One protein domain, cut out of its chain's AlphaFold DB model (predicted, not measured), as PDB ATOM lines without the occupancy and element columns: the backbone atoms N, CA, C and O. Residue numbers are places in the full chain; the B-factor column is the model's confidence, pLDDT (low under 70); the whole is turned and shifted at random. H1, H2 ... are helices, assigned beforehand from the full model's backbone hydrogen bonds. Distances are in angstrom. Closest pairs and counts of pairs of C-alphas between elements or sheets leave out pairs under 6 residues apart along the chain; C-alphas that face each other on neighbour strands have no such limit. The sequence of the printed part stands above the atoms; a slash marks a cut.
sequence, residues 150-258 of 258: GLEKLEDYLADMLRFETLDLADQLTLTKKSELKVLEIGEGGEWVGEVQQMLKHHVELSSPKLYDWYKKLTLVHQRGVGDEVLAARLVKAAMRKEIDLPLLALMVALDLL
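This is residues 150 to 258 of the 258 residues of an uncharacterized protein of Spirochaetales bacterium (UniProt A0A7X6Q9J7). The last helix, H6, lies in the middle as a core, and H1, H2, H3 and H4 pack round it, mostly crossing it at steep angles. H5 covers H2 away from this core, and a long link, residues 174 to 190, runs along the outside from H2 to H3. The printed part has 109 residues with six named helices, H1 to H6 in chain order, and no named strand: all helix. It is compact, with a radius of gyration of the C-alphas of 13.3 A and spans of 38 by 31 by 27 A.

H1, residues 152 to 161, begins at C-alpha 152 (75.009, 56.867, 13.348). H2 is residues 166 to 173. H3, residues 191 to 207, is the longest at 25.2 A, and H4, residues 209 to 224, measures 23.0 A. H5 is residues 229 to 240. H6, residues 246 to 256, ends at C-alpha 256 (73.711, 67.974, -1.065).

H6 is the hub. It touches H1 at a steep tilt of 52 degrees, with C-alphas 161 and 247 closest at 5.2 A. It touches H2 at a shallow tilt of 13 degrees, the same way; C-alphas 173 and 250 are closest, 6.8 A. It touches H3 through C-alphas 197 and 255, 6.4 A, and H4 through C-alphas 215 and 249, 6.3 A. H3 touches H4 with residues 201 to 205 alone. H5 touches H2, C-alphas 170 and 232 being closest at 5.6 A. H1 and H3 are apart. Every O i to N i+4 pair is within hydrogen-bond range in H1, H2, H4, H5 and H6, and 12 of 13 in H3.

C-alphas 188 and 241 are farthest apart, 38.6 A. The printed part has no cut. The H2 to H3 link is long. Residues 178 to 179 and 187 to 190 have pLDDT under 70.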
ATOM      1  N   GLY A 150      75.729  52.813   9.580       83.62
ATOM      2  CA  GLY A 150      76.052  54.111   8.994       83.62
ATOM      3  C   GLY A 150      75.053  55.235   9.285       83.62
ATOM      4  O   GLY A 150      75.415  56.393   9.081       83.62
ATOM      5  N   LEU A 151      73.852  54.958   9.814       87.25
ATOM      6  CA  LEU A 151      72.920  56.028  10.217       87.25
ATOM      7  C   LEU A 151      73.479  56.864  11.380       87.25
ATOM      8  O   LEU A 151      73.281  58.078  11.418       87.25
ATOM      9  N   GLU A 152      74.253  56.225  12.262       88.75
ATOM     10  CA  GLU A 152      75.009  56.867  13.348       88.75
ATOM     11  C   GLU A 152      75.894  58.014  12.847       88.75
ATOM     12  O   GLU A 152      76.022  59.031  13.516       88.75
ATOM     13  N   LYS A 153      76.413  57.934  11.614       89.44
ATOM     14  CA  LYS A 153      77.272  58.975  11.042       89.44
ATOM     15  C   LYS A 153      76.535  60.298  10.848       89.44
ATOM     16  O   LYS A 153      77.141  61.360  10.969       89.44
ATOM     17  N   LEU A 154      75.229  60.255  10.561       89.69
ATOM     18  CA  LEU A 154      74.408  61.470  10.490       89.69
ATOM     19  C   LEU A 154      74.195  62.070  11.883       89.69
ATOM     20  O   LEU A 154      74.178  63.291  12.039       89.69
ATOM     21  N   GLU A 155      74.025  61.215  12.889       90.88
ATOM     22  CA  GLU A 155      73.830  61.614  14.285       90.88
ATOM     23  C   GLU A 155      75.114  62.218  14.863       90.88
ATOM     24  O   GLU A 155      75.071  63.301  15.453       90.88
ATOM     25  N   ASP A 156      76.257  61.587  14.596       90.50
ATOM     26  CA  ASP A 156      77.592  62.071  14.937       90.50
ATOM     27  C   ASP A 156      77.893  63.395  14.243       90.50
ATOM     28  O   ASP A 156      78.355  64.337  14.886       90.50
ATOM     29  N   TYR A 157      77.555  63.522  12.956       90.62
ATOM     30  CA  TYR A 157      77.697  64.784  12.238       90.62
ATOM     31  C   TYR A 157      76.877  65.899  12.897       90.62
ATOM     32  O   TYR A 157      77.389  66.992  13.145       90.62
ATOM     33  N   LEU A 158      75.613  65.635  13.244       90.25
ATOM     34  CA  LEU A 158      74.772  66.602  13.956       90.25
ATOM     35  C   LEU A 158      75.335  66.955  15.338       90.25
ATOM     36  O   LEU A 158      75.247  68.114  15.751       90.25
ATOM     37  N   ALA A 159      75.895  65.978  16.055       90.12
ATOM     38  CA  ALA A 159      76.528  66.186  17.350       90.12
ATOM     39  C   ALA A 159      77.805  67.030  17.230       90.12
ATOM     40  O   ALA A 159      78.017  67.929  18.044       90.12
ATOM     41  N   ASP A 160      78.610  66.799  16.197       89.69
ATOM     42  CA  ASP A 160      79.809  67.576  15.903       89.69
ATOM     43  C   ASP A 160      79.464  69.010  15.514       89.69
ATOM     44  O   ASP A 160      80.027  69.938  16.087       89.69
ATOM     45  N   MET A 161      78.488  69.218  14.625       89.00
ATOM     46  CA  MET A 161      78.025  70.559  14.243       89.00
ATOM     47  C   MET A 161      77.495  71.356  15.441       89.00
ATOM     48  O   MET A 161      77.586  72.580  15.471       89.00
ATOM     49  N   LEU A 162      76.975  70.675  16.464       87.56
ATOM     50  CA  LEU A 162      76.528  71.311  17.701       87.56
ATOM     51  C   LEU A 162      77.683  71.837  18.572       87.56
ATOM     52  O   LEU A 162      77.446  72.691  19.428       87.56
ATOM     53  N   ARG A 163      78.902  71.317  18.387       87.19
ATOM     54  CA  ARG A 163      80.108  71.748  19.113       87.19
ATOM     55  C   ARG A 163      80.725  73.016  18.524       87.19
ATOM     56  O   ARG A 163      81.461  73.694  19.235       87.19
ATOM     57  N   PHE A 164      80.435  73.337  17.262       85.50
ATOM     58  CA  PHE A 164      80.926  74.556  16.623       85.50
ATOM     59  C   PHE A 164      80.245  75.804  17.189       85.50
ATOM     60  O   PHE A 164      79.056  75.801  17.528       85.50
ATOM     61  N   GLU A 165      80.995  76.905  17.250       85.94
ATOM     62  CA  GLU A 165      80.413  78.206  17.554       85.94
ATOM     63  C   GLU A 165      79.445  78.629  16.442       85.94
ATOM     64  O   GLU A 165      79.651  78.367  15.257       85.94
ATOM     65  N   THR A 166      78.364  79.316  16.822       86.75
ATOM     66  CA  THR A 166      77.314  79.738  15.878       86.75
ATOM     67  C   THR A 166      77.857  80.617  14.752       86.75
ATOM     68  O   THR A 166      77.369  80.535  13.629       86.75
ATOM     69  N   LEU A 167      78.851  81.454  15.058       87.62
ATOM     70  CA  LEU A 167      79.494  82.328  14.084       87.62
ATOM     71  C   LEU A 167      80.313  81.518  13.076       87.62
ATOM     72  O   LEU A 167      80.110  81.668  11.877       87.62
ATOM     73  N   ASP A 168      81.152  80.602  13.556       87.12
ATOM     74  CA  ASP A 168      82.003  79.788  12.688       87.12
ATOM     75  C   ASP A 168      81.189  78.861  11.785       87.12
ATOM     76  O   ASP A 168      81.471  78.762  10.592       87.12
ATOM     77  N   LEU A 169      80.135  78.231  12.314       86.81
ATOM     78  CA  LEU A 169      79.271  77.372  11.506       86.81
ATOM     79  C   LEU A 169      78.493  78.181  10.455       86.81
ATOM     80  O   LEU A 169      78.326  77.728   9.326       86.81
ATOM     81  N   ALA A 170      78.042  79.396  10.786       87.38
ATOM     82  CA  ALA A 170      77.389  80.272   9.816       87.38
ATOM     83  C   ALA A 170      78.353  80.741   8.713       87.38
ATOM     84  O   ALA A 170      77.963  80.790   7.545       87.38
ATOM     85  N   ASP A 171      79.603  81.043   9.062       87.31
ATOM     86  CA  ASP A 171      80.642  81.429   8.105       87.31
ATOM     87  C   ASP A 171      80.989  80.272   7.153       87.31
ATOM     88  O   ASP A 171      81.095  80.493   5.944       87.31
ATOM     89  N   GLN A 172      81.102  79.040   7.671       86.00
ATOM     90  CA  GLN A 172      81.323  77.827   6.866       86.00
ATOM     91  C   GLN A 172      80.167  77.580   5.890       86.00
ATOM     92  O   GLN A 172      80.385  77.348   4.704       86.00
ATOM     93  N   LEU A 173      78.921  77.701   6.360       85.50
ATOM     94  CA  LEU A 173      77.728  77.513   5.527       85.50
ATOM     95  C   LEU A 173      77.564  78.578   4.438       85.50
ATOM     96  O   LEU A 173      76.814  78.381   3.488       85.50
ATOM     97  N   THR A 174      78.217  79.726   4.580       85.75
ATOM     98  CA  THR A 174      78.103  80.845   3.638       85.75
ATOM     99  C   THR A 174      79.349  81.051   2.797       85.75
ATOM    100  O   THR A 174      79.390  82.023   2.053       85.75
ATOM    101  N   LEU A 175      80.339  80.151   2.886       83.44
ATOM    102  CA  LEU A 175      81.620  80.230   2.170       83.44
ATOM    103  C   LEU A 175      82.379  81.547   2.421       83.44
ATOM    104  O   LEU A 175      83.127  82.022   1.567       83.44
ATOM    105  N   THR A 176      82.165  82.166   3.584       76.94
ATOM    106  CA  THR A 176      82.682  83.511   3.885       76.94
ATOM    107  C   THR A 176      84.129  83.473   4.385       76.94
ATOM    108  O   THR A 176      84.925  84.367   4.101       76.94
ATOM    109  N   LYS A 177      84.508  82.409   5.101       72.19
ATOM    110  CA  LYS A 177      85.893  82.138   5.523       72.19
ATOM    111  C   LYS A 177      86.450  80.939   4.756       72.19
ATOM    112  O   LYS A 177      85.697  80.090   4.302       72.19
ATOM    113  N   LYS A 178      87.785  80.819   4.697       58.47
ATOM    114  CA  LYS A 178      88.514  79.668   4.107       58.47
ATOM    115  C   LYS A 178      88.254  78.316   4.797       58.47
ATOM    116  O   LYS A 178      88.881  77.327   4.435       58.47
ATOM    117  N   SER A 179      87.403  78.279   5.816       62.75
ATOM    118  CA  SER A 179      87.026  77.044   6.488       62.75
ATOM    119  C   SER A 179      85.881  76.413   5.708       62.75
ATOM    120  O   SER A 179      84.787  76.970   5.658       62.75
ATOM    121  N   GLU A 180      86.144  75.271   5.086       71.19
ATOM    122  CA  GLU A 180      85.116  74.481   4.413       71.19
ATOM    123  C   GLU A 180      84.209  73.802   5.446       71.19
ATOM    124  O   GLU A 180      84.621  73.519   6.578       71.19
ATOM    125  N   LEU A 181      82.954  73.558   5.062       78.56
ATOM    126  CA  LEU A 181      82.043  72.747   5.860       78.56
ATOM    127  C   LEU A 181      82.640  71.341   6.005       78.56
ATOM    128  O   LEU A 181      83.142  70.778   5.029       78.56
ATOM    129  N   LYS A 182      82.587  70.765   7.211       79.31
ATOM    130  CA  LYS A 182      83.074  69.400   7.445       79.31
ATOM    131  C   LYS A 182      82.384  68.444   6.463       79.31
ATOM    132  O   LYS A 182      81.158  68.423   6.384       79.31
ATOM    133  N   VAL A 183      83.164  67.657   5.725       78.38
ATOM    134  CA  VAL A 183      82.622  66.676   4.778       78.38
ATOM    135  C   VAL A 183      81.945  65.546   5.552       78.38
ATOM    136  O   VAL A 183      82.454  65.077   6.573       78.38
ATOM    137  N   LEU A 184      80.774  65.123   5.079       80.69
ATOM    138  CA  LEU A 184      80.031  64.012   5.661       80.69
ATOM    139  C   LEU A 184      80.579  62.681   5.123       80.69
ATOM    140  O   LEU A 184      80.269  62.273   4.014       80.69
ATOM    141  N   GLU A 185      81.396  61.975   5.897       77.38
ATOM    142  CA  GLU A 185      82.024  60.729   5.435       77.38
ATOM    143  C   GLU A 185      81.114  59.508   5.626       77.38
ATOM    144  O   GLU A 185      81.176  58.812   6.644       77.38
ATOM    145  N   ILE A 186      80.279  59.198   4.634       76.06
ATOM    146  CA  ILE A 186      79.457  57.980   4.639       76.06
ATOM    147  C   ILE A 186      80.306  56.806   4.131       76.06
ATOM    148  O   ILE A 186      81.027  56.932   3.149       76.06
ATOM    149  N   GLY A 187      80.296  55.683   4.860       64.88
ATOM    150  CA  GLY A 187      81.098  54.500   4.507       64.88
ATOM    151  C   GLY A 187      80.496  53.725   3.330       64.88
ATOM    152  O   GLY A 187      79.524  54.175   2.722       64.88
ATOM    153  N   GLU A 188      81.034  52.538   3.032       54.41
ATOM    154  CA  GLU A 188      80.404  51.609   2.081       54.41
ATOM    155  C   GLU A 188      78.945  51.327   2.503       54.41
ATOM    156  O   GLU A 188      78.681  51.057   3.673       54.41
ATOM    157  N   GLY A 189      77.986  51.445   1.568       60.41
ATOM    158  CA  GLY A 189      76.549  51.238   1.833       60.41
ATOM    159  C   GLY A 189      75.633  52.470   1.721       60.41
ATOM    160  O   GLY A 189      74.501  52.425   2.195       60.41
ATOM    161  N   GLY A 190      76.066  53.563   1.082       69.00
ATOM    162  CA  GLY A 190      75.332  54.839   0.995       69.00
ATOM    163  C   GLY A 190      74.044  54.889   0.147       69.00
ATOM    164  O   GLY A 190      73.530  55.979  -0.092       69.00
ATOM    165  N   GLU A 191      73.479  53.768  -0.312       80.44
ATOM    166  CA  GLU A 191      72.267  53.775  -1.158       80.44
ATOM    167  C   GLU A 191      71.045  54.394  -0.451       80.44
ATOM    168  O   GLU A 191      70.206  55.039  -1.080       80.44
ATOM    169  N   TRP A 192      70.964  54.259   0.876       86.38
ATOM    170  CA  TRP A 192      69.884  54.817   1.695       86.38
ATOM    171  C   TRP A 192      69.989  56.337   1.902       86.38
ATOM    172  O   TRP A 192      69.018  56.974   2.312       86.38
ATOM    173  N   VAL A 193      71.145  56.941   1.615       87.50
ATOM    174  CA  VAL A 193      71.418  58.362   1.890       87.50
ATOM    175  C   VAL A 193      70.560  59.258   1.014       87.50
ATOM    176  O   VAL A 193      69.982  60.222   1.512       87.50
ATOM    177  N   GLY A 194      70.415  58.913  -0.269       85.62
ATOM    178  CA  GLY A 194      69.559  59.660  -1.190       85.62
ATOM    179  C   GLY A 194      68.088  59.629  -0.763       85.62
ATOM    180  O   GLY A 194      67.400  60.650  -0.829       85.62
ATOM    181  N   GLU A 195      67.613  58.485  -0.255       87.38
ATOM    182  CA  GLU A 195      66.259  58.348   0.299       87.38
ATOM    183  C   GLU A 195      66.088  59.230   1.549       87.38
ATOM    184  O   GLU A 195      65.160  60.042   1.614       87.38
ATOM    185  N   VAL A 196      67.023  59.155   2.504       89.12
ATOM    186  CA  VAL A 196      67.008  59.975   3.728       89.12
ATOM    187  C   VAL A 196      67.092  61.465   3.415       89.12
ATOM    188  O   VAL A 196      66.342  62.247   3.993       89.12
ATOM    189  N   GLN A 197      67.948  61.875   2.482       90.94
ATOM    190  CA  GLN A 197      68.091  63.265   2.054       90.94
ATOM    191  C   GLN A 197      66.774  63.804   1.485       90.94
ATOM    192  O   GLN A 197      66.337  64.894   1.867       90.94
ATOM    193  N   GLN A 198      66.113  63.052   0.598       89.12
ATOM    194  CA  GLN A 198      64.818  63.451   0.041       89.12
ATOM    195  C   GLN A 198      63.748  63.559   1.132       89.12
ATOM    196  O   GLN A 198      63.039  64.568   1.206       89.12
ATOM    197  N   MET A 199      63.665  62.563   2.017       89.44
ATOM    198  CA  MET A 199      62.700  62.555   3.118       89.44
ATOM    199  C   MET A 199      62.962  63.682   4.120       89.44
ATOM    200  O   MET A 199      62.017  64.321   4.581       89.44
ATOM    201  N   LEU A 200      64.228  63.983   4.419       91.38
ATOM    202  CA  LEU A 200      64.622  65.061   5.319       91.38
ATOM    203  C   LEU A 200      64.244  66.431   4.754       91.38
ATOM    204  O   LEU A 200      63.649  67.239   5.467       91.38
ATOM    205  N   LYS A 201      64.535  66.687   3.471       91.50
ATOM    206  CA  LYS A 201      64.133  67.935   2.801       91.50
ATOM    207  C   LYS A 201      62.632  68.143   2.891       91.50
ATOM    208  O   LYS A 201      62.191  69.236   3.237       91.50
ATOM    209  N   HIS A 202      61.864  67.094   2.624       88.44
ATOM    210  CA  HIS A 202      60.417  67.193   2.647       88.44
ATOM    211  C   HIS A 202      59.857  67.353   4.067       88.44
ATOM    212  O   HIS A 202      58.987  68.190   4.309       88.44
ATOM    213  N   HIS A 203      60.412  66.623   5.036       90.25
ATOM    214  CA  HIS A 203      60.077  66.790   6.447       90.25
ATOM    215  C   HIS A 203      60.321  68.231   6.914       90.25
ATOM    216  O   HIS A 203      59.470  68.826   7.575       90.25
ATOM    217  N   VAL A 204      61.457  68.826   6.545       91.06
ATOM    218  CA  VAL A 204      61.804  70.213   6.890       91.06
ATOM    219  C   VAL A 204      60.907  71.219   6.170       91.06
ATOM    220  O   VAL A 204      60.423  72.151   6.808       91.06
ATOM    221  N   GLU A 205      60.621  71.015   4.883       91.06
ATOM    222  CA  GLU A 205      59.693  71.851   4.111       91.06
ATOM    223  C   GLU A 205      58.313  71.942   4.785       91.06
ATOM    224  O   GLU A 205      57.732  73.025   4.880       91.06
ATOM    225  N   LEU A 206      57.813  70.820   5.309       86.50
ATOM    226  CA  LEU A 206      56.502  70.743   5.948       86.50
ATOM    227  C   LEU A 206      56.489  71.179   7.418       86.50
ATOM    228  O   LEU A 206      55.502  71.765   7.871       86.50
ATOM    229  N   SER A 207      57.541  70.869   8.179       86.69
ATOM    230  CA  SER A 207      57.613  71.141   9.622       86.69
ATOM    231  C   SER A 207      58.144  72.538   9.943       86.69
ATOM    232  O   SER A 207      57.683  73.172  10.894       86.69
ATOM    233  N   SER A 208      59.101  73.038   9.157       89.38
ATOM    234  CA  SER A 208      59.824  74.287   9.410       89.38
ATOM    235  C   SER A 208      60.117  75.056   8.108       89.38
ATOM    236  O   SER A 208      61.272  75.185   7.697       89.38
ATOM    237  N   PRO A 209      59.092  75.684   7.489       89.06
ATOM    238  CA  PRO A 209      59.235  76.389   6.209       89.06
ATOM    239  C   PRO A 209      60.342  77.450   6.208       89.06
ATOM    240  O   PRO A 209      61.083  77.587   5.241       89.06
ATOM    241  N   LYS A 210      60.520  78.157   7.334       90.88
ATOM    242  CA  LYS A 210      61.599  79.143   7.495       90.88
ATOM    243  C   LYS A 210      62.987  78.514   7.361       90.88
ATOM    244  O   LYS A 210      63.856  79.115   6.740       90.88
ATOM    245  N   LEU A 211      63.207  77.337   7.951       91.31
ATOM    246  CA  LEU A 211      64.488  76.630   7.863       91.31
ATOM    247  C   LEU A 211      64.729  76.160   6.426       91.31
ATOM    248  O   LEU A 211      65.830  76.323   5.907       91.31
ATOM    249  N   TYR A 212      63.680  75.681   5.758       92.56
ATOM    250  CA  TYR A 212      63.742  75.302   4.349       92.56
ATOM    251  C   TYR A 212      64.085  76.482   3.421       92.56
ATOM    252  O   TYR A 212      64.890  76.336   2.501       92.56
ATOM    253  N   ASP A 213      63.545  77.674   3.685       92.56
ATOM    254  CA  ASP A 213      63.893  78.892   2.941       92.56
ATOM    255  C   ASP A 213      65.366  79.280   3.115       92.56
ATOM    256  O   ASP A 213      66.002  79.770   2.178       92.56
ATOM    257  N   TRP A 214      65.920  79.070   4.310       92.31
ATOM    258  CA  TRP A 214      67.345  79.268   4.564       92.31
ATOM    259  C   TRP A 214      68.203  78.256   3.822       92.31
ATOM    260  O   TRP A 214      69.152  78.657   3.152       92.31
ATOM    261  N   TYR A 215      67.824  76.981   3.869       93.25
ATOM    262  CA  TYR A 215      68.465  75.929   3.092       93.25
ATOM    263  C   TYR A 215      68.513  76.292   1.596       93.25
ATOM    264  O   TYR A 215      69.599  76.347   1.031       93.25
ATOM    265  N   LYS A 216      67.392  76.706   0.981       92.56
ATOM    266  CA  LYS A 216      67.361  77.147  -0.431       92.56
ATOM    267  C   LYS A 216      68.359  78.264  -0.735       92.56
ATOM    268  O   LYS A 216      69.025  78.238  -1.767       92.56
ATOM    269  N   LYS A 217      68.454  79.265   0.146       91.19
ATOM    270  CA  LYS A 217      69.401  80.378  -0.025       91.19
ATOM    271  C   LYS A 217      70.850  79.901   0.047       91.19
ATOM    272  O   LYS A 217      71.666  80.360  -0.741       91.19
ATOM    273  N   LEU A 218      71.158  78.979   0.953       88.75
ATOM    274  CA  LEU A 218      72.512  78.453   1.131       88.75
ATOM    275  C   LEU A 218      72.924  77.510   0.003       88.75
ATOM    276  O   LEU A 218      74.072  77.568  -0.434       88.75
ATOM    277  N   THR A 219      71.996  76.722  -0.540       87.69
ATOM    278  CA  THR A 219      72.246  75.933  -1.752       87.69
ATOM    279  C   THR A 219      72.594  76.845  -2.932       87.69
ATOM    280  O   THR A 219      73.525  76.551  -3.673       87.69
ATOM    281  N   LEU A 220      71.922  77.996  -3.082       87.69
ATOM    282  CA  LEU A 220      72.265  78.980  -4.121       87.69
ATOM    283  C   LEU A 220      73.662  79.588  -3.924       87.69
ATOM    284  O   LEU A 220      74.353  79.843  -4.908       87.69
ATOM    285  N   VAL A 221      74.079  79.829  -2.677       87.62
ATOM    286  CA  VAL A 221      75.434  80.313  -2.358       87.62
ATOM    287  C   VAL A 221      76.480  79.268  -2.752       87.62
ATOM    288  O   VAL A 221      77.416  79.593  -3.479       87.62
ATOM    289  N   HIS A 222      76.271  78.002  -2.383       84.12
ATOM    290  CA  HIS A 222      77.177  76.907  -2.744       84.12
ATOM    291  C   HIS A 222      77.238  76.657  -4.254       84.12
ATOM    292  O   HIS A 222      78.320  76.458  -4.793       84.12
ATOM    293  N   GLN A 223      76.108  76.752  -4.963       85.00
ATOM    294  CA  GLN A 223      76.073  76.648  -6.428       85.00
ATOM    295  C   GLN A 223      76.844  77.775  -7.125       85.00
ATOM    296  O   GLN A 223      77.390  77.574  -8.206       85.00
ATOM    297  N   ARG A 224      76.864  78.975  -6.533       85.75
ATOM    298  CA  ARG A 224      77.599  80.127  -7.072       85.75
ATOM    299  C   ARG A 224      79.081  80.099  -6.708       85.75
ATOM    300  O   ARG A 224      79.863  80.733  -7.406       85.75
ATOM    301  N   GLY A 225      79.453  79.421  -5.621       80.88
ATOM    302  CA  GLY A 225      80.828  79.361  -5.118       80.88
ATOM    303  C   GLY A 225      81.375  80.706  -4.626       80.88
ATOM    304  O   GLY A 225      82.582  80.854  -4.466       80.88
ATOM    305  N   VAL A 226      80.506  81.701  -4.412       82.00
ATOM    306  CA  VAL A 226      80.879  83.041  -3.940       82.00
ATOM    307  C   VAL A 226      80.273  83.245  -2.563       82.00
ATOM    308  O   VAL A 226      79.055  83.134  -2.413       82.00
ATOM    309  N   GLY A 227      81.121  83.546  -1.580       82.38
ATOM    310  CA  GLY A 227      80.682  83.777  -0.210       82.38
ATOM    311  C   GLY A 227      79.800  85.018  -0.050       82.38
ATOM    312  O   GLY A 227      79.929  85.987  -0.802       82.38
ATOM    313  N   ASP A 228      78.900  84.986   0.935       85.88
ATOM    314  CA  ASP A 228      77.960  86.079   1.226       85.88
ATOM    315  C   ASP A 228      77.995  86.468   2.714       85.88
ATOM    316  O   ASP A 228      77.280  85.910   3.554       85.88
ATOM    317  N   GLU A 229      78.802  87.488   3.025       86.56
ATOM    318  CA  GLU A 229      78.959  88.061   4.371       86.56
ATOM    319  C   GLU A 229      77.640  88.593   4.953       86.56
ATOM    320  O   GLU A 229      77.369  88.479   6.154       86.56
ATOM    321  N   VAL A 230      76.778  89.171   4.108       89.12
ATOM    322  CA  VAL A 230      75.490  89.726   4.547       89.12
ATOM    323  C   VAL A 230      74.563  88.593   4.968       89.12
ATOM    324  O   VAL A 230      73.830  88.708   5.960       89.12
ATOM    325  N   LEU A 231      74.582  87.492   4.223       88.69
ATOM    326  CA  LEU A 231      73.812  86.303   4.541       88.69
ATOM    327  C   LEU A 231      74.345  85.604   5.796       88.69
ATOM    328  O   LEU A 231      73.527  85.208   6.631       88.69
ATOM    329  N   ALA A 232      75.666  85.559   5.989       87.94
ATOM    330  CA  ALA A 232      76.307  85.055   7.205       87.94
ATOM    331  C   ALA A 232      75.827  85.820   8.447       87.94
ATOM    332  O   ALA A 232      75.274  85.228   9.378       87.94
ATOM    333  N   ALA A 233      75.897  87.156   8.427       88.44
ATOM    334  CA  ALA A 233      75.450  87.996   9.539       88.44
ATOM    335  C   ALA A 233      73.957  87.801   9.871       88.44
ATOM    336  O   ALA A 233      73.551  87.783  11.040       88.44
ATOM    337  N   ARG A 234      73.110  87.630   8.846       91.31
ATOM    338  CA  ARG A 234      71.679  87.341   9.034       91.31
ATOM    339  C   ARG A 234      71.447  85.945   9.616       91.31
ATOM    340  O   ARG A 234      70.568  85.803  10.467       91.31
ATOM    341  N   LEU A 235      72.217  84.949   9.180       90.69
ATOM    342  CA  LEU A 235      72.137  83.573   9.667       90.69
ATOM    343  C   LEU A 235      72.542  83.495  11.142       90.69
ATOM    344  O   LEU A 235      71.788  82.942  11.943       90.69
ATOM    345  N   VAL A 236      73.642  84.152  11.528       90.62
ATOM    346  CA  VAL A 236      74.071  84.282  12.932       90.62
ATOM    347  C   VAL A 236      72.966  84.910  13.773       90.62
ATOM    348  O   VAL A 236      72.567  84.354  14.795       90.62
ATOM    349  N   LYS A 237      72.403  86.039  13.327       91.50
ATOM    350  CA  LYS A 237      71.323  86.720  14.054       91.50
ATOM    351  C   LYS A 237      70.102  85.819  14.259       91.50
ATOM    352  O   LYS A 237      69.506  85.838  15.335       91.50
ATOM    353  N   ALA A 238      69.717  85.049  13.245       89.44
ATOM    354  CA  ALA A 238      68.571  84.151  13.330       89.44
ATOM    355  C   ALA A 238      68.853  82.919  14.214       89.44
ATOM    356  O   ALA A 238      68.002  82.529  15.015       89.44
ATOM    357  N   ALA A 239      70.066  82.365  14.153       88.56
ATOM    358  CA  ALA A 239      70.505  81.281  15.027       88.56
ATOM    359  C   ALA A 239      70.594  81.726  16.501       88.56
ATOM    360  O   ALA A 239      70.086  81.034  17.383       88.56
ATOM    361  N   MET A 240      71.128  82.922  16.786       87.81
ATOM    362  CA  MET A 240      71.183  83.483  18.148       87.81
ATOM    363  C   MET A 240      69.791  83.705  18.753       87.81
ATOM    364  O   MET A 240      69.594  83.521  19.954       87.81
ATOM    365  N   ARG A 241      68.802  84.058  17.924       89.25
ATOM    366  CA  ARG A 241      67.392  84.167  18.335       89.25
ATOM    367  C   ARG A 241      66.702  82.813  18.517       89.25
ATOM    368  O   ARG A 241      65.529  82.789  18.877       89.25
ATOM    369  N   LYS A 242      67.415  81.701  18.292       82.56
ATOM    370  CA  LYS A 242      66.890  80.328  18.305       82.56
ATOM    371  C   LYS A 242      65.737  80.126  17.317       82.56
ATOM    372  O   LYS A 242      64.871  79.286  17.535       82.56
ATOM    373  N   GLU A 243      65.717  80.904  16.234       85.75
ATOM    374  CA  GLU A 243      64.704  80.784  15.180       85.75
ATOM    375  C   GLU A 243      65.040  79.660  14.189       85.75
ATOM    376  O   GLU A 243      64.162  79.216  13.450       85.75
ATOM    377  N   ILE A 244      66.303  79.221  14.154       88.00
ATOM    378  CA  ILE A 244      66.819  78.239  13.199       88.00
ATOM    379  C   ILE A 244      67.692  77.221  13.921       88.00
ATOM    380  O   ILE A 244      68.503  77.561  14.783       88.00
ATOM    381  N   ASP A 245      67.545  75.973  13.502       89.88
ATOM    382  CA  ASP A 245      68.393  74.860  13.884       89.88
ATOM    383  C   ASP A 245      69.600  74.772  12.937       89.88
ATOM    384  O   ASP A 245      69.528  74.198  11.848       89.88
ATOM    385  N   LEU A 246      70.694  75.428  13.328       89.88
ATOM    386  CA  LEU A 246      71.895  75.554  12.501       89.88
ATOM    387  C   LEU A 246      72.574  74.196  12.204       89.88
ATOM    388  O   LEU A 246      72.908  73.972  11.042       89.88
ATOM    389  N   PRO A 247      72.711  73.257  13.167       91.38
ATOM    390  CA  PRO A 247      73.235  71.915  12.888       91.38
ATOM    391  C   PRO A 247      72.400  71.129  11.875       91.38
ATOM    392  O   PRO A 247      72.955  70.484  10.989       91.38
ATOM    393  N   LEU A 248      71.066  71.202  11.970       91.81
ATOM    394  CA  LEU A 248      70.185  70.531  11.012       91.81
ATOM    395  C   LEU A 248      70.360  71.097   9.602       91.81
ATOM    396  O   LEU A 248      70.429  70.355   8.627       91.81
ATOM    397  N   LEU A 249      70.458  72.418   9.507       91.75
ATOM    398  CA  LEU A 249      70.680  73.092   8.243       91.75
ATOM    399  C   LEU A 249      72.056  72.740   7.646       91.75
ATOM    400  O   LEU A 249      72.153  72.519   6.441       91.75
ATOM    401  N   ALA A 250      73.089  72.604   8.483       90.94
ATOM    402  CA  ALA A 250      74.404  72.140   8.055       90.94
ATOM    403  C   ALA A 250      74.377  70.704   7.527       90.94
ATOM    404  O   ALA A 250      75.005  70.426   6.510       90.94
ATOM    405  N   LEU A 251      73.616  69.808   8.163       91.62
ATOM    406  CA  LEU A 251      73.426  68.445   7.668       91.62
ATOM    407  C   LEU A 251      72.744  68.434   6.293       91.62
ATOM    408  O   LEU A 251      73.176  67.713   5.402       91.62
ATOM    409  N   MET A 252      71.698  69.244   6.097       92.44
ATOM    410  CA  MET A 252      70.994  69.310   4.811       92.44
ATOM    411  C   MET A 252      71.893  69.791   3.671       92.44
ATOM    412  O   MET A 252      71.789  69.275   2.563       92.44
ATOM    413  N   VAL A 253      72.759  70.773   3.936       90.00
ATOM    414  CA  VAL A 253      73.735  71.257   2.952       90.00
ATOM    415  C   VAL A 253      74.819  70.207   2.712       90.00
ATOM    416  O   VAL A 253      75.126  69.925   1.563       90.00
ATOM    417  N   ALA A 254      75.349  69.572   3.760       88.50
ATOM    418  CA  ALA A 254      76.359  68.524   3.615       88.50
ATOM    419  C   ALA A 254      75.852  67.325   2.798       88.50
ATOM    420  O   ALA A 254      76.585  66.809   1.964       88.50
ATOM    421  N   LEU A 255      74.587  66.928   2.973       88.19
ATOM    422  CA  LEU A 255      73.958  65.870   2.175       88.19
ATOM    423  C   LEU A 255      73.809  66.231   0.688       88.19
ATOM    424  O   LEU A 255      73.728  65.332  -0.137       88.19
ATOM    425  N   ASP A 256      73.746  67.518   0.335       85.62
ATOM    426  CA  ASP A 256      73.711  67.974  -1.065       85.62
ATOM    427  C   ASP A 256      75.087  68.018  -1.729       85.62
ATOM    428  O   ASP A 256      75.164  68.118  -2.952       85.62
ATOM    429  N   LEU A 257      76.148  68.020  -0.925       81.31
ATOM    430  CA  LEU A 257      77.534  68.077  -1.384       81.31
ATOM    431  C   LEU A 257      78.157  66.682  -1.553       81.31
ATOM    432  O   LEU A 257      79.299  66.595  -2.001       81.31
ATOM    433  N   LEU A 258      77.420  65.626  -1.189       78.00
ATOM    434  CA  LEU A 258      77.754  64.221  -1.443       78.00
ATOM    435  C   LEU A 258      77.398  63.804  -2.869       78.00
ATOM    436  O   LEU A 258      78.223  63.083  -3.471       78.00
TER     437      LEU A 258